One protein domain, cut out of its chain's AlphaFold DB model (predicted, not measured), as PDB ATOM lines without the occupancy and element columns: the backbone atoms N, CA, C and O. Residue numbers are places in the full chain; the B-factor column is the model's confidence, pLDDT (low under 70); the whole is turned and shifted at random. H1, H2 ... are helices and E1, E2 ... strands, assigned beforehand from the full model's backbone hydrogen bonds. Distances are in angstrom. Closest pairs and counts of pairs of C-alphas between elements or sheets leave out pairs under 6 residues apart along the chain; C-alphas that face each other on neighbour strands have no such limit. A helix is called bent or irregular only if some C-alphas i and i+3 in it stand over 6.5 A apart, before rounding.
ATOM      1  N   GLU A  34      54.299  74.456   2.166       87.81
ATOM      2  CA  GLU A  34      54.470  73.866   3.497       87.81
ATOM      3  C   GLU A  34      53.732  72.529   3.612       87.81
ATOM      4  O   GLU A  34      52.550  72.422   3.282       87.81
ATOM      5  N   ARG A  35      54.442  71.492   4.063       91.00
ATOM      6  CA  ARG A  35      53.898  70.145   4.318       91.00
ATOM      7  C   ARG A  35      54.865  69.321   5.176       91.00
ATOM      8  O   ARG A  35      56.078  69.509   5.047       91.00
ATOM      9  N   PRO A  36      54.388  68.365   5.994       90.88
ATOM     10  CA  PRO A  36      55.270  67.490   6.766       90.88
ATOM     11  C   PRO A  36      56.160  66.647   5.842       90.88
ATOM     12  O   PRO A  36      55.764  66.296   4.723       90.88
ATOM     13  N   MET A  37      57.376  66.329   6.299       91.81
ATOM     14  CA  MET A  37      58.284  65.448   5.555       91.81
ATOM     15  C   MET A  37      57.679  64.037   5.447       91.81
ATOM     16  O   MET A  37      57.241  63.492   6.461       91.81
ATOM     17  N   PRO A  38      57.684  63.391   4.266       91.50
ATOM     18  CA  PRO A  38      57.028  62.096   4.060       91.50
ATOM     19  C   PRO A  38      57.849  60.902   4.598       91.50
ATOM     20  O   PRO A  38      58.059  59.911   3.903       91.50
ATOM     21  N   MET A  39      58.318  60.974   5.848       89.19
ATOM     22  CA  MET A  39      59.221  59.985   6.464       89.19
ATOM     23  C   MET A  39      58.594  58.588   6.588       89.19
ATOM     24  O   MET A  39      59.260  57.587   6.335       89.19
ATOM     25  N   ALA A  40      57.300  58.507   6.910       87.50
ATOM     26  CA  ALA A  40      56.587  57.231   6.996       87.50
ATOM     27  C   ALA A  40      56.541  56.484   5.646       87.50
ATOM     28  O   ALA A  40      56.618  55.257   5.612       87.50
ATOM     29  N   ALA A  41      56.470  57.231   4.539       89.38
ATOM     30  CA  ALA A  41      56.344  56.713   3.179       89.38
ATOM     31  C   ALA A  41      57.685  56.614   2.428       89.38
ATOM     32  O   ALA A  41      57.683  56.435   1.213       89.38
ATOM     33  N   ALA A  42      58.827  56.742   3.114       92.25
ATOM     34  CA  ALA A  42      60.138  56.753   2.470       92.25
ATOM     35  C   ALA A  42      61.146  55.793   3.119       92.25
ATOM     36  O   ALA A  42      61.104  55.566   4.326       92.25
ATOM     37  N   ILE A  43      62.059  55.242   2.319       92.94
ATOM     38  CA  ILE A  43      63.185  54.405   2.756       92.94
ATOM     39  C   ILE A  43      64.446  55.282   2.821       92.94
ATOM     40  O   ILE A  43      64.811  55.862   1.797       92.94
ATOM     41  N   PRO A  44      65.143  55.385   3.968       94.00
ATOM     42  CA  PRO A  44      66.436  56.058   4.049       94.00
ATOM     43  C   PRO A  44      67.543  55.205   3.413       94.00
ATOM     44  O   PRO A  44      67.745  54.055   3.797       94.00
ATOM     45  N   TRP A  45      68.307  55.795   2.496       94.06
ATOM     46  CA  TRP A  45      69.473  55.200   1.848       94.06
ATOM     47  C   TRP A  45      70.752  55.909   2.295       94.06
ATOM     48  O   TRP A  45      70.931  57.110   2.086       94.06
ATOM     49  N   ILE A  46      71.659  55.145   2.906       92.31
ATOM     50  CA  ILE A  46      72.909  55.628   3.506       92.31
ATOM     51  C   ILE A  46      74.095  55.073   2.699       92.31
ATOM     52  O   ILE A  46      74.153  53.856   2.516       92.31
ATOM     53  N   PRO A  47      75.053  55.899   2.242       91.88
ATOM     54  CA  PRO A  47      76.230  55.415   1.525       91.88
ATOM     55  C   PRO A  47      77.048  54.397   2.334       91.88
ATOM     56  O   PRO A  47      77.182  54.495   3.558       91.88
ATOM     57  N   VAL A  48      77.630  53.419   1.644       88.75
ATOM     58  CA  VAL A  48      78.596  52.471   2.214       88.75
ATOM     59  C   VAL A  48      79.996  53.093   2.169       88.75
ATOM     60  O   VAL A  48      80.343  53.789   1.223       88.75
ATOM     61  N   GLY A  49      80.810  52.863   3.205       72.81
ATOM     62  CA  GLY A  49      82.190  53.366   3.298       72.81
ATOM     63  C   GLY A  49      82.337  54.720   4.001       72.81
ATOM     64  O   GLY A  49      83.263  54.881   4.793       72.81
ATOM     65  N   ASN A  50      81.395  55.651   3.823       58.91
ATOM     66  CA  ASN A  50      81.427  56.935   4.530       58.91
ATOM     67  C   ASN A  50      80.862  56.801   5.954       58.91
ATOM     68  O   ASN A  50      79.686  56.483   6.164       58.91
ATOM     69  N   GLY A  51      81.723  57.022   6.950       45.97
ATOM     70  CA  GLY A  51      81.353  57.018   8.363       45.97
ATOM     71  C   GLY A  51      80.456  58.205   8.705       45.97
ATOM     72  O   GLY A  51      80.860  59.348   8.528       45.97
ATOM     73  N   THR A  52      79.267  57.910   9.242       49.06
ATOM     74  CA  THR A  52      78.152  58.840   9.525       49.06
ATOM     75  C   THR A  52      77.615  59.623   8.318       49.06
ATOM     76  O   THR A  52      78.340  60.004   7.407       49.06
ATOM     77  N   ALA A  53      76.300  59.865   8.300       51.72
ATOM     78  CA  ALA A  53      75.700  60.726   7.286       51.72
ATOM     79  C   ALA A  53      76.252  62.153   7.440       51.72
ATOM     80  O   ALA A  53      76.180  62.708   8.537       51.72
ATOM     81  N   SER A  54      76.783  62.741   6.359       56.88
ATOM     82  CA  SER A  54      77.280  64.124   6.396       56.88
ATOM     83  C   SER A  54      76.168  65.052   6.905       56.88
ATOM     84  O   SER A  54      75.033  64.918   6.427       56.88
ATOM     85  N   PRO A  55      76.447  65.992   7.832       58.56
ATOM     86  CA  PRO A  55      75.437  66.912   8.363       58.56
ATOM     87  C   PRO A  55      74.764  67.757   7.267       58.56
ATOM     88  O   PRO A  55      73.605  68.142   7.409       58.56
ATOM     89  N   GLU A  56      75.427  67.963   6.126       60.28
ATOM     90  CA  GLU A  56      74.865  68.635   4.945       60.28
ATOM     91  C   GLU A  56      73.735  67.809   4.275       60.28
ATOM     92  O   GLU A  56      72.835  68.370   3.646       60.28
ATOM     93  N   SER A  57      73.701  66.484   4.482       60.03
ATOM     94  CA  SER A  57      72.573  65.611   4.089       60.03
ATOM     95  C   SER A  57      71.317  65.898   4.916       60.03
ATOM     96  O   SER A  57      70.206  65.830   4.395       60.03
ATOM     97  N   ALA A  58      71.491  66.239   6.198       64.75
ATOM     98  CA  ALA A  58      70.392  66.592   7.096       64.75
ATOM     99  C   ALA A  58      69.880  68.027   6.863       64.75
ATOM    100  O   ALA A  58      68.729  68.322   7.174       64.75
ATOM    101  N   GLN A  59      70.711  68.909   6.294       78.31
ATOM    102  CA  GLN A  59      70.349  70.307   6.035       78.31
ATOM    103  C   GLN A  59      69.313  70.470   4.909       78.31
ATOM    104  O   GLN A  59      68.464  71.355   4.987       78.31
ATOM    105  N   PHE A  60      69.372  69.615   3.881       87.44
ATOM    106  CA  PHE A  60      68.416  69.592   2.767       87.44
ATOM    107  C   PHE A  60      68.076  68.139   2.379       87.44
ATOM    108  O   PHE A  60      68.672  67.608   1.429       87.44
ATOM    109  N   PRO A  61      67.137  67.478   3.082       93.38
ATOM    110  CA  PRO A  61      66.716  66.117   2.767       93.38
ATOM    111  C   PRO A  61      66.242  65.976   1.313       93.38
ATOM    112  O   PRO A  61      65.473  66.801   0.808       93.38
ATOM    113  N   VAL A  62      66.711  64.925   0.634       95.75
ATOM    114  CA  VAL A  62      66.368  64.623  -0.765       95.75
ATOM    115  C   VAL A  62      65.458  63.411  -0.809       95.75
ATOM    116  O   VAL A  62      65.873  62.325  -0.415       95.75
ATOM    117  N   PHE A  63      64.249  63.583  -1.330       96.31
ATOM    118  CA  PHE A  63      63.326  62.494  -1.623       96.31
ATOM    119  C   PHE A  63      63.288  62.259  -3.130       96.31
ATOM    120  O   PHE A  63      63.170  63.211  -3.898       96.31
ATOM    121  N   ILE A  64      63.365  61.003  -3.562       97.12
ATOM    122  CA  ILE A  64      63.292  60.613  -4.973       97.12
ATOM    123  C   ILE A  64      62.218  59.535  -5.109       97.12
ATOM    124  O   ILE A  64      62.289  58.520  -4.416       97.12
ATOM    125  N   THR A  65      61.215  59.740  -5.967       95.69
ATOM    126  CA  THR A  65      60.143  58.744  -6.146       95.69
ATOM    127  C   THR A  65      60.662  57.459  -6.785       95.69
ATOM    128  O   THR A  65      61.581  57.478  -7.609       95.69
ATOM    129  N   GLN A  66      60.021  56.335  -6.468       94.50
ATOM    130  CA  GLN A  66      60.280  55.059  -7.135       94.50
ATOM    131  C   GLN A  66      60.062  55.132  -8.649       94.50
ATOM    132  O   GLN A  66      60.877  54.596  -9.403       94.50
ATOM    133  N   GLY A  67      59.037  55.860  -9.107       92.62
ATOM    134  CA  GLY A  67      58.868  56.219 -10.518       92.62
ATOM    135  C   GLY A  67      60.100  56.902 -11.135       92.62
ATOM    136  O   GLY A  67      60.590  56.443 -12.169       92.62
ATOM    137  N   THR A  68      60.650  57.938 -10.486       95.19
ATOM    138  CA  THR A  68      61.864  58.644 -10.952       95.19
ATOM    139  C   THR A  68      63.067  57.706 -10.986       95.19
ATOM    140  O   THR A  68      63.747  57.619 -12.007       95.19
ATOM    141  N   LEU A  69      63.326  56.966  -9.903       96.00
ATOM    142  CA  LEU A  69      64.462  56.044  -9.830       96.00
ATOM    143  C   LEU A  69      64.382  54.992 -10.942       96.00
ATOM    144  O   LEU A  69      65.364  54.781 -11.653       96.00
ATOM    145  N   ARG A  70      63.209  54.390 -11.161       93.81
ATOM    146  CA  ARG A  70      62.962  53.423 -12.242       93.81
ATOM    147  C   ARG A  70      63.218  54.036 -13.626       93.81
ATOM    148  O   ARG A  70      63.878  53.408 -14.450       93.81
ATOM    149  N   ALA A  71      62.765  55.271 -13.855       91.75
ATOM    150  CA  ALA A  71      62.984  56.011 -15.099       91.75
ATOM    151  C   ALA A  71      64.467  56.344 -15.359       91.75
ATOM    152  O   ALA A  71      64.926  56.245 -16.498       91.75
ATOM    153  N   VAL A  72      65.227  56.700 -14.316       94.75
ATOM    154  CA  VAL A  72      66.679  56.920 -14.406       94.75
ATOM    155  C   VAL A  72      67.403  55.620 -14.756       94.75
ATOM    156  O   VAL A  72      68.195  55.612 -15.694       94.75
ATOM    157  N   HIS A  73      67.109  54.516 -14.059       93.12
ATOM    158  CA  HIS A  73      67.745  53.218 -14.316       93.12
ATOM    159  C   HIS A  73      67.473  52.713 -15.733       93.12
ATOM    160  O   HIS A  73      68.406  52.323 -16.429       93.12
ATOM    161  N   GLU A  74      66.217  52.774 -16.185       90.94
ATOM    162  CA  GLU A  74      65.842  52.432 -17.559       90.94
ATOM    163  C   GLU A  74      66.624  53.272 -18.580       90.94
ATOM    164  O   GLU A  74      67.134  52.733 -19.561       90.94
ATOM    165  N   HIS A  75      66.760  54.583 -18.342       89.50
ATOM    166  CA  HIS A  75      67.486  55.454 -19.260       89.50
ATOM    167  C   HIS A  75      68.994  55.165 -19.268       89.50
ATOM    168  O   HIS A  75      69.580  55.064 -20.342       89.50
ATOM    169  N   CYS A  76      69.620  54.999 -18.100       90.56
ATOM    170  CA  CYS A  76      71.056  54.738 -17.971       90.56
ATOM    171  C   CYS A  76      71.476  53.337 -18.437       90.56
ATOM    172  O   CYS A  76      72.612  53.181 -18.871       90.56
ATOM    173  N   ALA A  77      70.579  52.346 -18.395       87.19
ATOM    174  CA  ALA A  77      70.832  50.999 -18.914       87.19
ATOM    175  C   ALA A  77      70.687  50.889 -20.448       87.19
ATOM    176  O   ALA A  77      71.065  49.875 -21.031       87.19
ATOM    177  N   ALA A  78      70.126  51.902 -21.122       80.62
ATOM    178  CA  ALA A  78      69.890  51.859 -22.569       80.62
ATOM    179  C   ALA A  78      71.178  52.008 -23.403       80.62
ATOM    180  O   ALA A  78      71.282  51.446 -24.492       80.62
ATOM    181  N   SER A  79      72.145  52.789 -22.918       72.88
ATOM    182  CA  SER A  79      73.516  52.885 -23.437       72.88
ATOM    183  C   SER A  79      74.386  53.624 -22.422       72.88
ATOM    184  O   SER A  79      73.855  54.303 -21.548       72.88
ATOM    185  N   ASP A  80      75.710  53.603 -22.579       79.62
ATOM    186  CA  ASP A  80      76.541  54.546 -21.826       79.62
ATOM    187  C   ASP A  80      76.441  55.982 -22.394       79.62
ATOM    188  O   ASP A  80      75.814  56.216 -23.434       79.62
ATOM    189  N   GLY A  81      77.016  56.956 -21.682       81.00
ATOM    190  CA  GLY A  81      76.952  58.388 -21.989       81.00
ATOM    191  C   GLY A  81      75.588  59.050 -21.750       81.00
ATOM    192  O   GLY A  81      75.397  60.200 -22.130       81.00
ATOM    193  N   ARG A  82      74.608  58.370 -21.149       87.62
ATOM    194  CA  ARG A  82      73.249  58.912 -20.963       87.62
ATOM    195  C   ARG A  82      73.267  60.089 -19.997       87.62
ATOM    196  O   ARG A  82      73.861  59.965 -18.934       87.62
ATOM    197  N   LEU A  83      72.576  61.180 -20.332       89.81
ATOM    198  CA  LEU A  83      72.353  62.344 -19.466       89.81
ATOM    199  C   LEU A  83      70.845  62.593 -19.320       89.81
ATOM    200  O   LEU A  83      70.062  62.328 -20.233       89.81
ATOM    201  N   GLY A  84      70.425  63.145 -18.191       91.38
ATOM    202  CA  GLY A  84      69.109  63.749 -18.049       91.38
ATOM    203  C   GLY A  84      69.038  64.692 -16.861       91.38
ATOM    204  O   GLY A  84      70.001  64.890 -16.121       91.38
ATOM    205  N   PHE A  85      67.862  65.269 -16.684       93.44
ATOM    206  CA  PHE A  85      67.545  66.236 -15.651       93.44
ATOM    207  C   PHE A  85      66.533  65.667 -14.662       93.44
ATOM    208  O   PHE A  85      65.661  64.878 -15.027       93.44
ATOM    209  N   LEU A  86      66.680  66.063 -13.399       95.31
ATOM    210  CA  LEU A  86      65.846  65.648 -12.277       95.31
ATOM    211  C   LEU A  86      64.922  66.801 -11.896       95.31
ATOM    212  O   LEU A  86      65.386  67.916 -11.640       95.31
ATOM    213  N   THR A  87      63.621  66.534 -11.872       92.62
ATOM    214  CA  THR A  87      62.587  67.568 -11.783       92.62
ATOM    215  C   THR A  87      61.580  67.272 -10.672       92.62
ATOM    216  O   THR A  87      61.372  66.123 -10.273       92.62
ATOM    217  N   GLY A  88      61.008  68.332 -10.107       92.31
ATOM    218  CA  GLY A  88      60.062  68.248  -8.995       92.31
ATOM    219  C   GLY A  88      59.990  69.549  -8.203       92.31
ATOM    220  O   GLY A  88      60.175  70.629  -8.762       92.31
ATOM    221  N   GLN A  89      59.724  69.466  -6.898       91.31
ATOM    222  CA  GLN A  89      59.382  70.631  -6.074       91.31
ATOM    223  C   GLN A  89      60.207  70.737  -4.782       91.31
ATOM    224  O   GLN A  89      60.663  69.744  -4.209       91.31
ATOM    225  N   LEU A  90      60.382  71.982  -4.332       91.62
ATOM    226  CA  LEU A  90      60.964  72.352  -3.043       91.62
ATOM    227  C   LEU A  90      59.824  72.605  -2.048       91.62
ATOM    228  O   LEU A  90      58.899  73.362  -2.348       91.62
ATOM    229  N   TYR A  91      59.924  72.003  -0.868       92.25
ATOM    230  CA  TYR A  91      58.959  72.123   0.220       92.25
ATOM    231  C   TYR A  91      59.639  72.583   1.506       92.25
ATOM    232  O   TYR A  91      60.843  72.401   1.701       92.25
ATOM    233  N   ARG A  92      58.853  73.159   2.416       93.50
ATOM    234  CA  ARG A  92      59.274  73.451   3.786       93.50
ATOM    235  C   ARG A  92      58.523  72.523   4.732       93.50
ATOM    236  O   ARG A  92      57.305  72.386   4.638       93.50
ATOM    237  N   CYS A  93      59.248  71.872   5.639       92.50
ATOM    238  CA  CYS A  93      58.630  71.057   6.675       92.50
ATOM    239  C   CYS A  93      57.783  71.942   7.596       92.50
ATOM    240  O   CYS A  93      58.320  72.850   8.226       92.50
ATOM    241  N   SER A  94      56.487  71.654   7.702       91.50
ATOM    242  CA  SER A  94      55.555  72.390   8.569       91.50
ATOM    243  C   SER A  94      55.866  72.248  10.066       91.50
ATOM    244  O   SER A  94      55.464  73.091  10.857       91.50
ATOM    245  N   GLU A  95      56.577  71.189  10.462       90.31
ATOM    246  CA  GLU A  95      56.900  70.889  11.866       90.31
ATOM    247  C   GLU A  95      58.262  71.452  12.294       90.31
ATOM    248  O   GLU A  95      58.413  71.944  13.407       90.31
ATOM    249  N   THR A  96      59.269  71.380  11.416       89.19
ATOM    250  CA  THR A  96      60.664  71.736  11.744       89.19
ATOM    251  C   THR A  96      61.173  72.979  11.019       89.19
ATOM    252  O   THR A  96      62.291  73.424  11.270       89.19
ATOM    253  N   GLY A  97      60.411  73.517  10.063       89.19
ATOM    254  CA  GLY A  97      60.830  74.619   9.198       89.19
ATOM    255  C   GLY A  97      61.953  74.272   8.210       89.19
ATOM    256  O   GLY A  97      62.326  75.132   7.410       89.19
ATOM    257  N   VAL A  98      62.495  73.048   8.228       90.81
ATOM    258  CA  VAL A  98      63.618  72.622   7.375       90.81
ATOM    259  C   VAL A  98      63.165  72.485   5.911       90.81
ATOM    260  O   VAL A  98      62.146  71.835   5.653       90.81
ATOM    261  N   PRO A  99      63.886  73.078   4.941       92.38
ATOM    262  CA  PRO A  99      63.614  72.896   3.518       92.38
ATOM    263  C   PRO A  99      64.036  71.501   3.036       92.38
ATOM    264  O   PRO A  99      65.094  70.997   3.405       92.38
ATOM    265  N   TYR A 100      63.238  70.890   2.167       93.62
ATOM    266  CA  TYR A 100      63.524  69.588   1.563       93.62
ATOM    267  C   TYR A 100      62.992  69.518   0.128       93.62
ATOM    268  O   TYR A 100      62.100  70.276  -0.250       93.62
ATOM    269  N   VAL A 101      63.535  68.614  -0.685       94.56
ATOM    270  CA  VAL A 101      63.145  68.462  -2.098       94.56
ATOM    271  C   VAL A 101      62.486  67.114  -2.356       94.56
ATOM    272  O   VAL A 101      62.935  66.099  -1.824       94.56
ATOM    273  N   ILE A 102      61.451  67.092  -3.200       94.88
ATOM    274  CA  ILE A 102      60.911  65.858  -3.786       94.88
ATOM    275  C   ILE A 102      61.170  65.892  -5.291       94.88
ATOM    276  O   ILE A 102      60.616  66.722  -6.011       94.88
ATOM    277  N   ILE A 103      61.996  64.959  -5.752       96.00
ATOM    278  CA  ILE A 103      62.274  64.682  -7.158       96.00
ATOM    279  C   ILE A 103      61.256  63.634  -7.619       96.00
ATOM    280  O   ILE A 103      61.304  62.473  -7.198       96.00
ATOM    281  N   ALA A 104      60.301  64.075  -8.434       92.56
ATOM    282  CA  ALA A 104      59.125  63.301  -8.828       92.56
ATOM    283  C   ALA A 104      59.116  62.909 -10.314       92.56
ATOM    284  O   ALA A 104      58.349  62.028 -10.705       92.56
ATOM    285  N   SER A 105      59.955  63.551 -11.130       88.88
ATOM    286  CA  SER A 105      59.973  63.403 -12.583       88.88
ATOM    287  C   SER A 105      61.399  63.507 -13.154       88.88
ATOM    288  O   SER A 105      62.354  63.887 -12.469       88.88
ATOM    289  N   THR A 106      61.557  63.123 -14.425       90.75
ATOM    290  CA  THR A 106      62.825  63.224 -15.168       90.75
ATOM    291  C   THR A 106      62.595  63.811 -16.552       90.75
ATOM    292  O   THR A 106      61.732  63.310 -17.276       90.75
ATOM    293  N   PHE A 107      63.443  64.743 -16.980       85.12
ATOM    294  CA  PHE A 107      63.546  65.144 -18.385       85.12
ATOM    295  C   PHE A 107      64.760  64.435 -19.011       85.12
ATOM    296  O   PHE A 107      65.899  64.642 -18.589       85.12
ATOM    297  N   ARG A 108      64.533  63.529 -19.971       84.31
ATOM    298  CA  ARG A 108      65.582  62.655 -20.536       84.31
ATOM    299  C   ARG A 108      66.236  63.320 -21.752       84.31
ATOM    300  O   ARG A 108      65.515  63.689 -22.674       84.31
ATOM    301  N   VAL A 109      67.572  63.401 -21.821       77.44
ATOM    302  CA  VAL A 109      68.241  63.751 -23.092       77.44
ATOM    303  C   VAL A 109      68.235  62.506 -23.990       77.44
ATOM    304  O   VAL A 109      68.767  61.476 -23.576       77.44
ATOM    305  N   PRO A 110      67.618  62.526 -25.187       63.06
ATOM    306  CA  PRO A 110      67.331  61.284 -25.908       63.06
ATOM    307  C   PRO A 110      68.562  60.650 -26.580       63.06
ATOM    308  O   PRO A 110      68.555  59.445 -26.851       63.06
ATOM    309  N   TRP A 111      69.636  61.415 -26.797       60.41
ATOM    310  CA  TRP A 111      70.932  60.922 -27.273       60.41
ATOM    311  C   TRP A 111      71.944  60.770 -26.120       60.41
ATOM    312  O   TRP A 111      71.916  61.550 -25.165       60.41
ATOM    313  N   PRO A 112      72.861  59.785 -26.187       63.09
ATOM    314  CA  PRO A 112      74.013  59.744 -25.295       63.09
ATOM    315  C   PRO A 112      74.967  60.905 -25.613       63.09
ATOM    316  O   PRO A 112      75.112  61.300 -26.769       63.09
ATOM    317  N   ILE A 113      75.640  61.433 -24.592       63.66
ATOM    318  CA  ILE A 113      76.618  62.511 -24.711       63.66
ATOM    319  C   ILE A 113      77.976  62.027 -24.190       63.66
ATOM    320  O   ILE A 113      78.187  61.837 -22.988       63.66
ATOM    321  N   ALA A 114      78.902  61.835 -25.124       62.91
ATOM    322  CA  ALA A 114      80.281  61.429 -24.884       62.91
ATOM    323  C   ALA A 114      81.247  62.544 -25.312       62.91
ATOM    324  O   ALA A 114      80.860  63.456 -26.039       62.91
ATOM    325  N   GLY A 115      82.511  62.466 -24.885       65.69
ATOM    326  CA  GLY A 115      83.523  63.458 -25.272       65.69
ATOM    327  C   GLY A 115      83.184  64.874 -24.795       65.69
ATOM    328  O   GLY A 115      82.415  65.040 -23.843       65.69
ATOM    329  N   ASP A 116      83.788  65.893 -25.406       59.06
ATOM    330  CA  ASP A 116      83.810  67.266 -24.872       59.06
ATOM    331  C   ASP A 116      82.457  68.012 -24.913       59.06
ATOM    332  O   ASP A 116      82.229  68.917 -24.107       59.06
ATOM    333  N   ASP A 117      81.490  67.531 -25.698       63.16
ATOM    334  CA  ASP A 117      80.194  68.188 -25.941       63.16
ATOM    335  C   ASP A 117      79.195  68.178 -24.758       63.16
ATOM    336  O   ASP A 117      78.117  68.768 -24.847       63.16
ATOM    337  N   GLN A 118      79.527  67.543 -23.624       67.62
ATOM    338  CA  GLN A 118      78.621  67.411 -22.464       67.62
ATOM    339  C   GLN A 118      78.085  68.747 -21.944       67.62
ATOM    340  O   GLN A 118      76.889  68.861 -21.689       67.62
ATOM    341  N   LYS A 119      78.953  69.753 -21.799       72.25
ATOM    342  CA  LYS A 119      78.596  71.058 -21.234       72.25
ATOM    343  C   LYS A 119      77.632  71.858 -22.128       72.25
ATOM    344  O   LYS A 119      76.530  72.129 -21.655       72.25
ATOM    345  N   PRO A 120      77.948  72.158 -23.407       72.00
ATOM    346  CA  PRO A 120      77.041  72.930 -24.260       72.00
ATOM    347  C   PRO A 120      75.704  72.219 -24.522       72.00
ATOM    348  O   PRO A 120      74.663  72.871 -24.550       72.00
ATOM    349  N   ILE A 121      75.693  70.886 -24.667       69.12
ATOM    350  CA  ILE A 121      74.442  70.137 -24.869       69.12
ATOM    351  C   ILE A 121      73.581  70.155 -23.603       69.12
ATOM    352  O   ILE A 121      72.364  70.323 -23.696       69.12
ATOM    353  N   ALA A 122      74.182  69.994 -22.422       73.12
ATOM    354  CA  ALA A 122      73.443  70.060 -21.169       73.12
ATOM    355  C   ALA A 122      72.909  71.475 -20.895       73.12
ATOM    356  O   ALA A 122      71.765  71.607 -20.474       73.12
ATOM    357  N   GLU A 123      73.686  72.525 -21.175       77.31
ATOM    358  CA  GLU A 123      73.253  73.920 -21.016       77.31
ATOM    359  C   GLU A 123      72.071  74.245 -21.948       77.31
ATOM    360  O   GLU A 123      71.027  74.678 -21.462       77.31
ATOM    361  N   LEU A 124      72.145  73.887 -23.236       71.38
ATOM    362  CA  LEU A 124      71.015  74.015 -24.170       71.38
ATOM    363  C   LEU A 124      69.782  73.212 -23.713       71.38
ATOM    364  O   LEU A 124      68.651  73.693 -23.749       71.38
ATOM    365  N   THR A 125      69.984  71.969 -23.269       71.38
ATOM    366  CA  THR A 125      68.864  71.100 -22.875       71.38
ATOM    367  C   THR A 125      68.241  71.533 -21.541       71.38
ATOM    368  O   THR A 125      67.049  71.318 -21.319       71.38
ATOM    369  N   ARG A 126      69.009  72.202 -20.669       81.81
ATOM    370  CA  ARG A 126      68.509  72.860 -19.455       81.81
ATOM    371  C   ARG A 126      67.548  73.994 -19.798       81.81
ATOM    372  O   ARG A 126      66.511  74.087 -19.150       81.81
ATOM    373  N   GLU A 127      67.869  74.835 -20.780       77.06
ATOM    374  CA  GLU A 127      66.996  75.943 -21.201       77.06
ATOM    375  C   GLU A 127      65.645  75.423 -21.716       77.06
ATOM    376  O   GLU A 127      64.590  75.908 -21.299       77.06
ATOM    377  N   VAL A 128      65.668  74.366 -22.539       72.31
ATOM    378  CA  VAL A 128      64.454  73.673 -23.008       72.31
ATOM    379  C   VAL A 128      63.650  73.116 -21.829       72.31
ATOM    380  O   VAL A 128      62.465  73.424 -21.697       72.31
ATOM    381  N   ALA A 129      64.292  72.366 -20.927       73.38
ATOM    382  CA  ALA A 129      63.623  71.797 -19.760       73.38
ATOM    383  C   ALA A 129      63.014  72.886 -18.855       73.38
ATOM    384  O   ALA A 129      61.875  72.754 -18.417       73.38
ATOM    385  N   GLN A 130      63.720  73.992 -18.602       76.50
ATOM    386  CA  GLN A 130      63.196  75.106 -17.803       76.50
ATOM    387  C   GLN A 130      61.965  75.768 -18.447       76.50
ATOM    388  O   GLN A 130      61.026  76.112 -17.730       76.50
ATOM    389  N   SER A 131      61.941  75.896 -19.778       69.69
ATOM    390  CA  SER A 131      60.801  76.439 -20.533       69.69
ATOM    391  C   SER A 131      59.542  75.561 -20.437       69.69
ATOM    392  O   SER A 131      58.427  76.072 -20.289       69.69
ATOM    393  N   GLU A 132      59.700  74.234 -20.452       69.31
ATOM    394  CA  GLU A 132      58.587  73.296 -20.245       69.31
ATOM    395  C   GLU A 132      58.106  73.275 -18.784       69.31
ATOM    396  O   GLU A 132      56.905  73.313 -18.514       69.31
ATOM    397  N   LEU A 133      59.033  73.263 -17.821       75.44
ATOM    398  CA  LEU A 133      58.715  73.191 -16.390       75.44
ATOM    399  C   LEU A 133      57.992  74.446 -15.879       75.44
ATOM    400  O   LEU A 133      57.094  74.336 -15.043       75.44
ATOM    401  N   ALA A 134      58.307  75.623 -16.433       69.06
ATOM    402  CA  ALA A 134      57.652  76.889 -16.095       69.06
ATOM    403  C   ALA A 134      56.122  76.873 -16.294       69.06
ATOM    404  O   ALA A 134      55.415  77.635 -15.637       69.06
ATOM    405  N   GLN A 135      55.606  75.995 -17.163       65.75
ATOM    406  CA  GLN A 135      54.168  75.842 -17.423       65.75
ATOM    407  C   GLN A 135      53.468  74.955 -16.380       65.75
ATOM    408  O   GLN A 135      52.265  75.093 -16.167       65.75
ATOM    409  N   ASN A 136      54.218  74.072 -15.711       64.56
ATOM    410  CA  ASN A 136      53.697  73.054 -14.793       64.56
ATOM    411  C   ASN A 136      53.993  73.349 -13.308       64.56
ATOM    412  O   ASN A 136      53.503  72.639 -12.435       64.56
ATOM    413  N   GLY A 137      54.803  74.370 -13.006       71.25
ATOM    414  CA  GLY A 137      55.177  74.756 -11.636       71.25
ATOM    415  C   GLY A 137      56.290  73.910 -11.001       71.25
ATOM    416  O   GLY A 137      56.819  74.288  -9.953       71.25
ATOM    417  N   ASP A 138      56.686  72.811 -11.646       81.25
ATOM    418  CA  ASP A 138      57.877  72.043 -11.282       81.25
ATOM    419  C   ASP A 138      59.162  72.850 -11.542       81.25
ATOM    420  O   ASP A 138      59.203  73.846 -12.267       81.25
ATOM    421  N   ARG A 139      60.253  72.408 -10.921       87.38
ATOM    422  CA  ARG A 139      61.580  73.011 -11.019       87.38
ATOM    423  C   ARG A 139      62.627  71.972 -11.368       87.38
ATOM    424  O   ARG A 139      62.477  70.782 -11.093       87.38
ATOM    425  N   LEU A 140      63.727  72.461 -11.926       91.00
ATOM    426  CA  LEU A 140      64.953  71.692 -12.038       91.00
ATOM    427  C   LEU A 140      65.615  71.601 -10.655       91.00
ATOM    428  O   LEU A 140      65.866  72.632 -10.036       91.00
ATOM    429  N   LEU A 141      65.861  70.377 -10.184       93.44
ATOM    430  CA  LEU A 141      66.423  70.076  -8.857       93.44
ATOM    431  C   LEU A 141      67.745  69.302  -8.928       93.44
ATOM    432  O   LEU A 141      68.383  69.042  -7.909       93.44
ATOM    433  N   GLY A 142      68.145  68.872 -10.120       94.81
ATOM    434  CA  GLY A 142      69.334  68.062 -10.297       94.81
ATOM    435  C   GLY A 142      69.544  67.617 -11.732       94.81
ATOM    436  O   GLY A 142      68.743  67.894 -12.626       94.81
ATOM    437  N   TRP A 143      70.612  66.865 -11.936       95.06
ATOM    438  CA  TRP A 143      70.883  66.147 -13.175       95.06
ATOM    439  C   TRP A 143      71.365  64.730 -12.859       95.06
ATOM    440  O   TRP A 143      71.792  64.442 -11.740       95.06
ATOM    441  N   TYR A 144      71.275  63.828 -13.831       95.25
ATOM    442  CA  TYR A 144      71.756  62.457 -13.700       95.25
ATOM    443  C   TYR A 144      72.513  61.999 -14.943       95.25
ATOM    444  O   TYR A 144      72.224  62.464 -16.048       95.25
ATOM    445  N   ARG A 145      73.458  61.063 -14.787       92.31
ATOM    446  CA  ARG A 145      74.113  60.406 -15.926       92.31
ATOM    447  C   ARG A 145      74.495  58.952 -15.678       92.31
ATOM    448  O   ARG A 145      74.678  58.534 -14.535       92.31
ATOM    449  N   SER A 146      74.672  58.200 -16.763       92.00
ATOM    450  CA  SER A 146      75.295  56.875 -16.700       92.00
ATOM    451  C   SER A 146      76.805  56.996 -16.467       92.00
ATOM    452  O   SER A 146      77.471  57.823 -17.090       92.00
ATOM    453  N   SER A 147      77.363  56.190 -15.571       90.19
ATOM    454  CA  SER A 147      78.801  56.139 -15.282       90.19
ATOM    455  C   SER A 147      79.262  54.682 -15.200       90.19
ATOM    456  O   SER A 147      78.534  53.875 -14.630       90.19
ATOM    457  N   PRO A 148      80.456  54.308 -15.687       86.81
ATOM    458  CA  PRO A 148      80.991  52.968 -15.438       86.81
ATOM    459  C   PRO A 148      81.292  52.739 -13.943       86.81
ATOM    460  O   PRO A 148      81.118  51.634 -13.430       86.81
ATOM    461  N   SER A 149      81.685  53.791 -13.216       87.19
ATOM    462  CA  SER A 149      82.164  53.700 -11.830       87.19
ATOM    463  C   SER A 149      81.596  54.833 -10.955       87.19
ATOM    464  O   SER A 149      82.324  55.768 -10.621       87.19
ATOM    465  N   PRO A 150      80.293  54.816 -10.600       85.12
ATOM    466  CA  PRO A 150      79.692  55.833  -9.727       85.12
ATOM    467  C   PRO A 150      80.345  55.917  -8.333       85.12
ATOM    468  O   PRO A 150      80.344  56.982  -7.722       85.12
ATOM    469  N   GLU A 151      80.939  54.827  -7.841       87.19
ATOM    470  CA  GLU A 151      81.661  54.762  -6.565       87.19
ATOM    471  C   GLU A 151      82.982  55.548  -6.553       87.19
ATOM    472  O   GLU A 151      83.493  55.864  -5.483       87.19
ATOM    473  N   ALA A 152      83.535  55.884  -7.724       85.81
ATOM    474  CA  ALA A 152      84.781  56.647  -7.836       85.81
ATOM    475  C   ALA A 152      84.597  58.154  -7.554       85.81
ATOM    476  O   ALA A 152      85.577  58.903  -7.536       85.81
ATOM    477  N   GLY A 153      83.356  58.603  -7.337       89.00
ATOM    478  CA  GLY A 153      83.011  60.010  -7.168       89.00
ATOM    479  C   GLY A 153      82.690  60.727  -8.482       89.00
ATOM    480  O   GLY A 153      82.769  60.166  -9.577       89.00
ATOM    481  N   LEU A 154      82.343  62.009  -8.375       91.06
ATOM    482  CA  LEU A 154      82.238  62.909  -9.521       91.06
ATOM    483  C   LEU A 154      83.624  63.208 -10.095       91.06
ATOM    484  O   LEU A 154      84.526  63.684  -9.391       91.06
ATOM    485  N   SER A 155      83.773  63.024 -11.410       90.75
ATOM    486  CA  SER A 155      84.967  63.491 -12.109       90.75
ATOM    487  C   SER A 155      85.099  65.022 -11.987       90.75
ATOM    488  O   SER A 155      84.100  65.720 -11.777       90.75
ATOM    489  N   PRO A 156      86.310  65.599 -12.136       89.94
ATOM    490  CA  PRO A 156      86.482  67.055 -12.147       89.94
ATOM    491  C   PRO A 156      85.569  67.750 -13.169       89.94
ATOM    492  O   PRO A 156      85.047  68.829 -12.907       89.94
ATOM    493  N   ARG A 157      85.324  67.077 -14.299       87.00
ATOM    494  CA  ARG A 157      84.478  67.547 -15.391       87.00
ATOM    495  C   ARG A 157      82.986  67.495 -15.059       87.00
ATOM    496  O   ARG A 157      82.283  68.467 -15.306       87.00
ATOM    497  N   ASP A 158      82.518  66.415 -14.432       89.94
ATOM    498  CA  ASP A 158      81.140  66.320 -13.928       89.94
ATOM    499  C   ASP A 158      80.870  67.362 -12.820       89.94
ATOM    500  O   ASP A 158      79.760  67.874 -12.691       89.94
ATOM    501  N   ALA A 159      81.888  67.717 -12.031       90.69
ATOM    502  CA  ALA A 159      81.790  68.745 -10.997       90.69
ATOM    503  C   ALA A 159      81.780  70.184 -11.554       90.69
ATOM    504  O   ALA A 159      81.091  71.053 -11.004       90.69
ATOM    505  N   GLU A 160      82.505  70.441 -12.649       89.31
ATOM    506  CA  GLU A 160      82.383  71.690 -13.410       89.31
ATOM    507  C   GLU A 160      80.991  71.791 -14.047       89.31
ATOM    508  O   GLU A 160      80.312  72.801 -13.869       89.31
ATOM    509  N   LEU A 161      80.529  70.712 -14.690       86.94
ATOM    510  CA  LEU A 161      79.195  70.600 -15.280       86.94
ATOM    511  C   LEU A 161      78.094  70.857 -14.242       86.94
ATOM    512  O   LEU A 161      77.208  71.674 -14.468       86.94
ATOM    513  N   HIS A 162      78.171  70.230 -13.064       91.19
ATOM    514  CA  HIS A 162      77.243  70.503 -11.966       91.19
ATOM    515  C   HIS A 162      77.268  71.980 -11.547       91.19
ATOM    516  O   HIS A 162      76.213  72.540 -11.283       91.19
ATOM    517  N   SER A 163      78.442  72.621 -11.547       89.19
ATOM    518  CA  SER A 163      78.590  74.036 -11.184       89.19
ATOM    519  C   SER A 163      78.122  75.029 -12.258       89.19
ATOM    520  O   SER A 163      77.881  76.182 -11.904       89.19
ATOM    521  N   SER A 164      78.020  74.641 -13.538       86.56
ATOM    522  CA  SER A 164      77.452  75.502 -14.593       86.56
ATOM    523  C   SER A 164      75.950  75.274 -14.784       86.56
ATOM    524  O   SER A 164      75.183  76.228 -14.945       86.56
ATOM    525  N   LEU A 165      75.501  74.020 -14.683       82.56
ATOM    526  CA  LEU A 165      74.092  73.656 -14.796       82.56
ATOM    527  C   LEU A 165      73.257  74.065 -13.588       82.56
ATOM    528  O   LEU A 165      72.060  74.279 -13.750       82.56
ATOM    529  N   LEU A 166      73.831  74.118 -12.386       84.88
ATOM    530  CA  LEU A 166      73.077  74.259 -11.142       84.88
ATOM    531  C   LEU A 166      73.868  75.048 -10.090       84.88
ATOM    532  O   LEU A 166      75.098  75.061 -10.078       84.88
ATOM    533  N   SER A 167      73.148  75.773  -9.236       82.12
ATOM    534  CA  SER A 167      73.739  76.775  -8.337       82.12
ATOM    535  C   SER A 167      73.024  76.932  -6.994       82.12
ATOM    536  O   SER A 167      73.509  77.675  -6.139       82.12
ATOM    537  N   HIS A 168      71.904  76.244  -6.770       89.12
ATOM    538  CA  HIS A 168      71.199  76.267  -5.494       89.12
ATOM    539  C   HIS A 168      71.781  75.222  -4.532       89.12
ATOM    540  O   HIS A 168      72.214  74.156  -4.967       89.12
ATOM    541  N   PRO A 169      71.731  75.453  -3.208       87.44
ATOM    542  CA  PRO A 169      72.311  74.532  -2.227       87.44
ATOM    543  C   PRO A 169      71.590  73.177  -2.139       87.44
ATOM    544  O   PRO A 169      72.139  72.232  -1.583       87.44
ATOM    545  N   TRP A 170      70.368  73.055  -2.666       88.44
ATOM    546  CA  TRP A 170      69.641  71.783  -2.714       88.44
ATOM    547  C   TRP A 170      69.933  70.952  -3.968       88.44
ATOM    548  O   TRP A 170      69.605  69.765  -3.955       88.44
ATOM    549  N   ASP A 171      70.535  71.543  -5.006       93.00
ATOM    550  CA  ASP A 171      70.717  70.922  -6.320       93.00
ATOM    551  C   ASP A 171      71.619  69.670  -6.239       93.00
ATOM    552  O   ASP A 171      72.631  69.659  -5.532       93.00
ATOM    553  N   VAL A 172      71.258  68.601  -6.960       95.69
ATOM    554  CA  VAL A 172      71.956  67.298  -6.890       95.69
ATOM    555  C   VAL A 172      72.518  66.811  -8.230       95.69
ATOM    556  O   VAL A 172      72.015  67.140  -9.303       95.69
ATOM    557  N   ALA A 173      73.557  65.982  -8.167       95.88
ATOM    558  CA  ALA A 173      74.060  65.183  -9.283       95.88
ATOM    559  C   ALA A 173      73.907  63.694  -8.956       95.88
ATOM    560  O   ALA A 173      74.341  63.257  -7.894       95.88
ATOM    561  N   LEU A 174      73.318  62.910  -9.858       96.69
ATOM    562  CA  LEU A 174      73.109  61.474  -9.672       96.69
ATOM    563  C   LEU A 174      73.880  60.658 -10.719       96.69
ATOM    564  O   LEU A 174      73.572  60.696 -11.909       96.69
ATOM    565  N   LEU A 175      74.856  59.871 -10.277       95.25
ATOM    566  CA  LEU A 175      75.532  58.882 -11.114       95.25
ATOM    567  C   LEU A 175      74.854  57.520 -10.937       95.25
ATOM    568  O   LEU A 175      74.642  57.088  -9.807       95.25
ATOM    569  N   VAL A 176      74.549  56.821 -12.032       95.12
ATOM    570  CA  VAL A 176      74.017  55.442 -12.011       95.12
ATOM    571  C   VAL A 176      74.852  54.561 -12.927       95.12
ATOM    572  O   VAL A 176      75.295  55.013 -13.984       95.12
ATOM    573  N   ARG A 177      75.096  53.306 -12.537       92.25
ATOM    574  CA  ARG A 177      75.940  52.415 -13.331       92.25
ATOM    575  C   ARG A 177      75.296  52.018 -14.661       92.25
ATOM    576  O   ARG A 177      74.160  51.550 -14.672       92.25
ATOM    577  N   SER A 178      76.040  52.170 -15.759       84.19
ATOM    578  CA  SER A 178      75.583  51.891 -17.132       84.19
ATOM    579  C   SER A 178      75.321  50.409 -17.436       84.19
ATOM    580  O   SER A 178      74.392  50.104 -18.175       84.19
ATOM    581  N   ASP A 179      76.112  49.484 -16.883       77.75
ATOM    582  CA  ASP A 179      76.077  48.056 -17.258       77.75
ATOM    583  C   ASP A 179      74.936  47.239 -16.619       77.75
ATOM    584  O   ASP A 179      74.441  46.277 -17.205       77.75
ATOM    585  N   SER A 180      74.534  47.611 -15.406       75.06
ATOM    586  CA  SER A 180      73.725  46.777 -14.509       75.06
ATOM    587  C   SER A 180      72.721  47.572 -13.684       75.06
ATOM    588  O   SER A 180      71.813  46.983 -13.099       75.06
ATOM    589  N   GLY A 181      72.907  48.891 -13.551       78.69
ATOM    590  CA  GLY A 181      72.186  49.705 -12.573       78.69
ATOM    591  C   GLY A 181      72.423  49.301 -11.108       78.69
ATOM    592  O   GLY A 181      71.791  49.867 -10.225       78.69
ATOM    593  N   ALA A 182      73.325  48.352 -10.819       87.81
ATOM    594  CA  ALA A 182      73.535  47.781  -9.482       87.81
ATOM    595  C   ALA A 182      74.403  48.658  -8.557       87.81
ATOM    596  O   ALA A 182      74.744  48.257  -7.446       87.81
ATOM    597  N   ALA A 183      74.762  49.859  -9.005       92.19
ATOM    598  CA  ALA A 183      75.416  50.884  -8.206       92.19
ATOM    599  C   ALA A 183      74.942  52.268  -8.652       92.19
ATOM    600  O   ALA A 183      74.685  52.508  -9.835       92.19
ATOM    601  N   GLY A 184      74.910  53.192  -7.703       94.44
ATOM    602  CA  GLY A 184      74.687  54.608  -7.946       94.44
ATOM    603  C   GLY A 184      75.335  55.454  -6.860       94.44
ATOM    604  O   GLY A 184      75.798  54.925  -5.849       94.44
ATOM    605  N   ALA A 185      75.405  56.758  -7.087       94.94
ATOM    606  CA  ALA A 185      75.930  57.728  -6.140       94.94
ATOM    607  C   ALA A 185      75.266  59.089  -6.364       94.94
ATOM    608  O   ALA A 185      75.297  59.633  -7.470       94.94
ATOM    609  N   LEU A 186      74.638  59.614  -5.314       95.50
ATOM    610  CA  LEU A 186      74.061  60.953  -5.293       95.50
ATOM    611  C   LEU A 186      75.079  61.917  -4.684       95.50
ATOM    612  O   LEU A 186      75.664  61.603  -3.657       95.50
ATOM    613  N   PHE A 187      75.256  63.095  -5.264       93.94
ATOM    614  CA  PHE A 187      76.171  64.125  -4.779       93.94
ATOM    615  C   PHE A 187      75.477  65.481  -4.735       93.94
ATOM    616  O   PHE A 187      74.515  65.738  -5.463       93.94
ATOM    617  N   ARG A 188      76.024  66.371  -3.914       92.62
ATOM    618  CA  ARG A 188      75.630  67.773  -3.802       92.62
ATOM    619  C   ARG A 188      76.890  68.601  -3.609       92.62
ATOM    620  O   ARG A 188      77.752  68.218  -2.822       92.62
ATOM    621  N   LYS A 189      77.000  69.729  -4.308       90.38
ATOM    622  CA  LYS A 189      78.099  70.670  -4.086       90.38
ATOM    623  C   LYS A 189      78.010  71.265  -2.689       90.38
ATOM    624  O   LYS A 189      76.959  71.764  -2.295       90.38
ATOM    625  N   SER A 190      79.124  71.247  -1.969       86.44
ATOM    626  CA  SER A 190      79.182  71.753  -0.604       86.44
ATOM    627  C   SER A 190      80.471  72.518  -0.314       86.44
ATOM    628  O   SER A 190      81.256  72.806  -1.221       86.44
ATOM    629  N   SER A 191      80.651  72.904   0.950       85.00
ATOM    630  CA  SER A 191      81.851  73.600   1.418       85.00
ATOM    631  C   SER A 191      83.073  72.681   1.563       85.00
ATOM    632  O   SER A 191      84.201  73.174   1.608       85.00
ATOM    633  N   SER A 192      82.872  71.356   1.591       85.50
ATOM    634  CA  SER A 192      83.961  70.378   1.660       85.50
ATOM    635  C   SER A 192      84.815  70.403   0.389       85.50
ATOM    636  O   SER A 192      84.298  70.317  -0.724       85.50
ATOM    637  N   ALA A 193      86.144  70.425   0.525       85.62
ATOM    638  CA  ALA A 193      87.054  70.282  -0.618       85.62
ATOM    639  C   ALA A 193      86.911  68.914  -1.327       85.62
ATOM    640  O   ALA A 193      87.227  68.790  -2.517       85.62
ATOM    641  N   THR A 194      86.407  67.908  -0.606       88.75
ATOM    642  CA  THR A 194      86.207  66.523  -1.049       88.75
ATOM    643  C   THR A 194      84.746  66.178  -1.359       88.75
ATOM    644  O   THR A 194      84.443  65.014  -1.600       88.75
ATOM    645  N   TRP A 195      83.846  67.170  -1.488       88.75
ATOM    646  CA  TRP A 195      82.416  66.956  -1.804       88.75
ATOM    647  C   TRP A 195      82.167  66.037  -3.020       88.75
ATOM    648  O   TRP A 195      81.172  65.324  -3.097       88.75
ATOM    649  N   ARG A 196      83.103  66.020  -3.980       91.75
ATOM    650  CA  ARG A 196      83.059  65.178  -5.191       91.75
ATOM    651  C   ARG A 196      83.252  63.685  -4.906       91.75
ATOM    652  O   ARG A 196      82.870  62.868  -5.734       91.75
ATOM    653  N   GLN A 197      83.861  63.337  -3.776       91.31
ATOM    654  CA  GLN A 197      84.070  61.972  -3.286       91.31
ATOM    655  C   GLN A 197      83.111  61.609  -2.138       91.31
ATOM    656  O   GLN A 197      83.182  60.504  -1.607       91.31
ATOM    657  N   GLU A 198      82.214  62.517  -1.750       90.38
ATOM    658  CA  GLU A 198      81.300  62.358  -0.620       90.38
ATOM    659  C   GLU A 198      79.865  62.128  -1.125       90.38
ATOM    660  O   GLU A 198      79.099  63.084  -1.266       90.38
ATOM    661  N   PRO A 199      79.465  60.874  -1.426       91.69
ATOM    662  CA  PRO A 199      78.073  60.572  -1.719       91.69
ATOM    663  C   PRO A 199      77.152  60.977  -0.559       91.69
ATOM    664  O   PRO A 199      77.451  60.769   0.619       91.69
ATOM    665  N   LEU A 200      76.004  61.535  -0.926       92.50
ATOM    666  CA  LEU A 200      74.938  62.013  -0.059       92.50
ATOM    667  C   LEU A 200      73.971  60.870   0.280       92.50
ATOM    668  O   LEU A 200      73.652  60.038  -0.576       92.50
ATOM    669  N   GLY A 201      73.447  60.863   1.507       93.06
ATOM    670  CA  GLY A 201      72.262  60.071   1.844       93.06
ATOM    671  C   GLY A 201      70.991  60.670   1.232       93.06
ATOM    672  O   GLY A 201      70.891  61.884   1.059       93.06
ATOM    673  N   PHE A 202      70.011  59.829   0.909       95.38
ATOM    674  CA  PHE A 202      68.723  60.266   0.360       95.38
ATOM    675  C   PHE A 202      67.585  59.345   0.796       95.38
ATOM    676  O   PHE A 202      67.804  58.335   1.459       95.38
ATOM    677  N   TYR A 203      66.363  59.703   0.421       95.81
ATOM    678  CA  TYR A 203      65.150  58.968   0.734       95.81
ATOM    679  C   TYR A 203      64.478  58.492  -0.556       95.81
ATOM    680  O   TYR A 203      64.143  59.293  -1.426       95.81
ATOM    681  N   GLU A 204      64.251  57.190  -0.689       95.62
ATOM    682  CA  GLU A 204      63.393  56.636  -1.739       95.62
ATOM    683  C   GLU A 204      61.937  56.768  -1.286       95.62
ATOM    684  O   GLU A 204      61.534  56.137  -0.311       95.62
ATOM    685  N   LEU A 205      61.156  57.601  -1.971       94.19
ATOM    686  CA  LEU A 205      59.739  57.811  -1.687       94.19
ATOM    687  C   LEU A 205      58.911  56.749  -2.422       94.19
ATOM    688  O   LEU A 205      58.990  56.641  -3.649       94.19
ATOM    689  N   LEU A 206      58.145  55.966  -1.663       91.19
ATOM    690  CA  LEU A 206      57.371  54.834  -2.169       91.19
ATOM    691  C   LEU A 206      56.240  55.299  -3.101       91.19
ATOM    692  O   LEU A 206      55.537  56.260  -2.785       91.19
ATOM    693  N   ASP A 207      56.032  54.587  -4.214       81.31
ATOM    694  CA  ASP A 207      54.800  54.724  -5.004       81.31
ATOM    695  C   ASP A 207      53.623  54.236  -4.110       81.31
ATOM    696  O   ASP A 207      53.722  53.176  -3.483       81.31
ATOM    697  N   GLU A 208      52.524  54.998  -3.984       61.25
ATOM    698  CA  GLU A 208      51.448  54.648  -3.037       61.25
ATOM    699  C   GLU A 208      50.821  53.270  -3.327       61.25
ATOM    700  O   GLU A 208      50.495  52.934  -4.466       61.25
ATOM    701  N   GLY A 209      50.570  52.492  -2.266       53.12
ATOM    702  CA  GLY A 209      49.721  51.300  -2.349       53.12
ATOM    703  C   GLY A 209      50.428  49.941  -2.384       53.12
ATOM    704  O   GLY A 209      50.141  49.128  -3.261       53.12
ATOM    705  N   ARG A 210      51.242  49.638  -1.361       48.78
ATOM    706  CA  ARG A 210      51.079  48.464  -0.458       48.78
ATOM    707  C   ARG A 210      52.383  48.164   0.299       48.78
ATOM    708  O   ARG A 210      53.386  47.852  -0.348       48.78
ATOM    709  N   PRO A 211      52.366  48.135   1.646       54.22
ATOM    710  CA  PRO A 211      53.378  47.408   2.406       54.22
ATOM    711  C   PRO A 211      53.470  45.957   1.913       54.22
ATOM    712  O   PRO A 211      52.480  45.389   1.438       54.22
ATOM    713  N   GLY A 212      54.644  45.339   2.032       56.47
ATOM    714  CA  GLY A 212      54.782  43.899   1.826       56.47
ATOM    715  C   GLY A 212      53.877  43.100   2.780       56.47
ATOM    716  O   GLY A 212      53.370  43.652   3.758       56.47
ATOM    717  N   PRO A 213      53.694  41.785   2.559       54.91
ATOM    718  CA  PRO A 213      52.850  40.943   3.418       54.91
ATOM    719  C   PRO A 213      53.266  40.919   4.905       54.91
ATOM    720  O   PRO A 213      52.472  40.500   5.739       54.91
ATOM    721  N   ALA A 214      54.473  41.394   5.239       59.88
ATOM    722  CA  ALA A 214      54.987  41.555   6.602       59.88
ATOM    723  C   ALA A 214      55.066  43.027   7.086       59.88
ATOM    724  O   ALA A 214      55.741  43.312   8.069       59.88
ATOM    725  N   GLY A 215      54.446  43.985   6.384       68.94
ATOM    726  CA  GLY A 215      54.579  45.426   6.664       68.94
ATOM    727  C   GLY A 215      55.865  46.072   6.125       68.94
ATOM    728  O   GLY A 215      56.050  47.279   6.242       68.94
ATOM    729  N   GLU A 216      56.739  45.281   5.503       77.00
ATOM    730  CA  GLU A 216      58.038  45.706   4.978       77.00
ATOM    731  C   GLU A 216      57.911  46.711   3.817       77.00
ATOM    732  O   GLU A 216      57.072  46.548   2.921       77.00
ATOM    733  N   LYS A 217      58.763  47.745   3.810       86.00
ATOM    734  CA  LYS A 217      58.834  48.717   2.710       86.00
ATOM    735  C   LYS A 217      59.459  48.036   1.490       86.00
ATOM    736  O   LYS A 217      60.457  47.329   1.610       86.00
ATOM    737  N   ARG A 218      58.879  48.222   0.302       88.25
ATOM    738  CA  ARG A 218      59.395  47.596  -0.927       88.25
ATOM    739  C   ARG A 218      60.239  48.593  -1.712       88.25
ATOM    740  O   ARG A 218      59.757  49.697  -1.915       88.25
ATOM    741  N   THR A 219      61.431  48.220  -2.174       90.88
ATOM    742  CA  THR A 219      62.364  49.110  -2.898       90.88
ATOM    743  C   THR A 219      62.511  48.771  -4.388       90.88
ATOM    744  O   THR A 219      62.423  47.606  -4.771       90.88
ATOM    745  N   VAL A 220      62.769  49.771  -5.241       91.06
ATOM    746  CA  VAL A 220      63.229  49.576  -6.633       91.06
ATOM    747  C   VAL A 220      64.756  49.486  -6.771       91.06
ATOM    748  O   VAL A 220      65.243  49.257  -7.877       91.06
ATOM    749  N   LEU A 221      65.514  49.696  -5.692       92.19
ATOM    750  CA  LEU A 221      66.973  49.776  -5.707       92.19
ATOM    751  C   LEU A 221      67.645  48.466  -5.289       92.19
ATOM    752  O   LEU A 221      67.179  47.736  -4.417       92.19
ATOM    753  N   ALA A 222      68.800  48.212  -5.904       90.81
ATOM    754  CA  ALA A 222      69.702  47.104  -5.590       90.81
ATOM    755  C   ALA A 222      71.166  47.588  -5.520       90.81
ATOM    756  O   ALA A 222      72.089  46.876  -5.911       90.81
ATOM    757  N   TRP A 223      71.378  48.839  -5.092       93.69
ATOM    758  CA  TRP A 223      72.696  49.475  -5.071       93.69
ATOM    759  C   TRP A 223      73.564  48.953  -3.936       93.69
ATOM    760  O   TRP A 223      73.296  49.249  -2.778       93.69
ATOM    761  N   TRP A 224      74.664  48.271  -4.260       92.38
ATOM    762  CA  TRP A 224      75.641  47.848  -3.247       92.38
ATOM    763  C   TRP A 224      76.443  49.020  -2.652       92.38
ATOM    764  O   TRP A 224      77.029  48.888  -1.579       92.38
ATOM    765  N   THR A 225      76.456  50.178  -3.321       92.31
ATOM    766  CA  THR A 225      77.070  51.425  -2.836       92.31
ATOM    767  C   THR A 225      76.283  52.091  -1.703       92.31
ATOM    768  O   THR A 225      76.794  53.019  -1.073       92.31
ATOM    769  N   TYR A 226      75.063  51.628  -1.411       93.88
ATOM    770  CA  TYR A 226      74.212  52.127  -0.333       93.88
ATOM    771  C   TYR A 226      73.676  50.975   0.528       93.88
ATOM    772  O   TYR A 226      73.546  49.838   0.085       93.88
ATOM    773  N   ARG A 227      73.317  51.283   1.774       92.88
ATOM    774  CA  ARG A 227      72.505  50.424   2.642       92.88
ATOM    775  C   ARG A 227      71.186  51.117   2.963       92.88
ATOM    776  O   ARG A 227      71.172  52.328   3.192       92.88
ATOM    777  N   ALA A 228      70.098  50.356   3.014       91.69
ATOM    778  CA  ALA A 228      68.853  50.849   3.586       91.69
ATOM    779  C   ALA A 228      69.019  51.012   5.108       91.69
ATOM    780  O   ALA A 228      69.707  50.216   5.751       91.69
ATOM    781  N   GLY A 229      68.417  52.054   5.680       85.69
ATOM    782  CA  GLY A 229      68.297  52.214   7.135       85.69
ATOM    783  C   GLY A 229      67.109  51.453   7.735       85.69
ATOM    784  O   GLY A 229      67.113  51.190   8.934       85.69
ATOM    785  N   ASP A 230      66.142  51.063   6.900       81.75
ATOM    786  CA  ASP A 230      64.984  50.237   7.255       81.75
ATOM    787  C   ASP A 230      65.137  48.806   6.703       81.75
ATOM    788  O   ASP A 230      65.915  48.568   5.775       81.75
ATOM    789  N   ALA A 231      64.339  47.860   7.208       82.81
ATOM    790  CA  ALA A 231      64.137  46.571   6.543       82.81
ATOM    791  C   ALA A 231      63.379  46.772   5.219       82.81
ATOM    792  O   ALA A 231      62.331  47.433   5.194       82.81
ATOM    793  N   VAL A 232      63.923  46.231   4.122       84.88
ATOM    794  CA  VAL A 232      63.394  46.425   2.768       84.88
ATOM    795  C   VAL A 232      63.419  45.149   1.932       84.88
ATOM    796  O   VAL A 232      64.448  44.486   1.800       84.88
ATOM    797  N   ALA A 233      62.302  44.883   1.255       84.69
ATOM    798  CA  ALA A 233      62.206  43.838   0.243       84.69
ATOM    799  C   ALA A 233      62.329  44.442  -1.163       84.69
ATOM    800  O   ALA A 233      61.701  45.467  -1.438       84.69
ATOM    801  N   PRO A 234      63.027  43.806  -2.116       82.62
ATOM    802  CA  PRO A 234      62.971  44.250  -3.499       82.62
ATOM    803  C   PRO A 234      61.536  44.149  -4.042       82.62
ATOM    804  O   PRO A 234      60.810  43.163  -3.843       82.62
ATOM    805  N   ILE A 235      61.117  45.169  -4.791       78.50
ATOM    806  CA  ILE A 235      60.020  45.045  -5.743       78.50
ATOM    807  C   ILE A 235      60.534  44.086  -6.809       78.50
ATOM    808  O   ILE A 235      61.300  44.471  -7.691       78.50
TER     809      ILE A 235
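Overview. This is residues 34 to 235 of the 413 residues of an uncharacterized protein of Gemmatimonadetes bacterium (UniProt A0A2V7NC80). One large sheet of nine strands, strongly twisted and curled like part of a barrel, folds back on itself into two leaves, with E7 E6 E5 E3 facing E2 E8 E1 E10 and E4 as the hinge. The long helix H3 and the shorter H4, side by side, pack on the first leaf; H2 lies on the opposite face from H4, near strands of both leaves, and a small sheet of E9 and E11 sits beside the second leaf. The printed part has 202 residues, with four named helices and eleven named strands in the order E1 H1 E2 H2 E3 E4 H3 E5 H4 E6 E7 E8 E9 E10 E11. The large sheet runs E7 E6 E5 E3 E4 E2 E8 E1 E10 and is mixed, and the class is mixed, helices and strands. The whole is compact, with a radius of gyration of the C-alphas of 16.1 A and spans of 49 by 36 by 34 A.

Arrangement. In the large sheet, E3, residues 83 to 92, and E4, residues 99 to 108, form an antiparallel hairpin, with N 85 and O 107 at 2.8 A. E4 bends by 57 degrees at residue 104. On one side of E3 is E5, residues 139 to 147, antiparallel to it, with N 84 and O 144 at 2.9 A. E6, residues 172 to 177, is parallel to E5, with N 145 and O 174 at 2.9 A, and forms a hairpin with the edge strand E7, residues 184 to 187, where N 185 and O 175 are 2.8 A apart. E2, residues 62 to 65, is the parallel neighbour of E4, with N 103 and O 63 at 2.8 A. E8, residues 202 to 205, is parallel to E2, with N 64 and O 203 at 2.8 A. E1, residues 42 to 47, is antiparallel to E8, with N 43 and O 204 at 2.8 A, and to the edge strand E10, residues 226 to 228, with N 227 and O 46 at 2.8 A. H3, residues 115 to 136, is on the sheet at a height of 8.5 A, over E3 and only just over E5, where 3 of its C-alphas fall; E4, H3 and E5 make a split strand-helix-strand unit, two strands running the same way with E3 between them, its crossover right-handed. H4, residues 156 to 165, is on the sheet at a height of 10.1 A, over E6; E5, H4 and E6 make a strand-helix-strand unit, two parallel neighbour strands joined through a helix, also right-handed. H3, with residues 118 to 126 alone, touches H4, the same way at a shallow tilt of 29 degrees; their closest C-alphas are those of Lys 119 and Leu 161, 6.0 A. H2, residues 66 to 76, is on the sheet, on the opposite face from H4; its closest C-alphas to E4 are those of Thr 68 and Ser 105, 5.4 A. H1, residues 55 to 59, only grazes the sheet with residues 57 to 59. E9, residues 217 to 219, and E11, residues 232 to 234, are parallel, with N 219 and O 233 at 2.9 A. In H1, H2 and H4 every O i to N i+4 pair is within hydrogen-bond range; in H3, 14 of 18 are.

Along the chain. E1 begins at C-alpha 42, (60.138, 56.753, 2.470). E3 is 28.9 A long, E4 26.2 A and E5 24.5 A. H3 is 33.0 A long, from C-alpha 115 at (83.523, 63.458, -25.272); it is irregular, with C-alphas 116 and 119 7.4 A apart, and has a kink of 31 degrees near residue 122. E11 ends at C-alpha 234, (62.971, 44.250, -3.499).

Size, cuts and confidence. The C-alphas farthest apart are those of Asp 116 and Ala 214, 49.8 A. The printed part has no cut. The links E7 to E8 and E8 to E9 are long. Mean pLDDT of the printed part is 84.1; residues 50 to 58, 110 to 118, 121, 131 to 132, 134 to 136 and 208 to 215 are under 70.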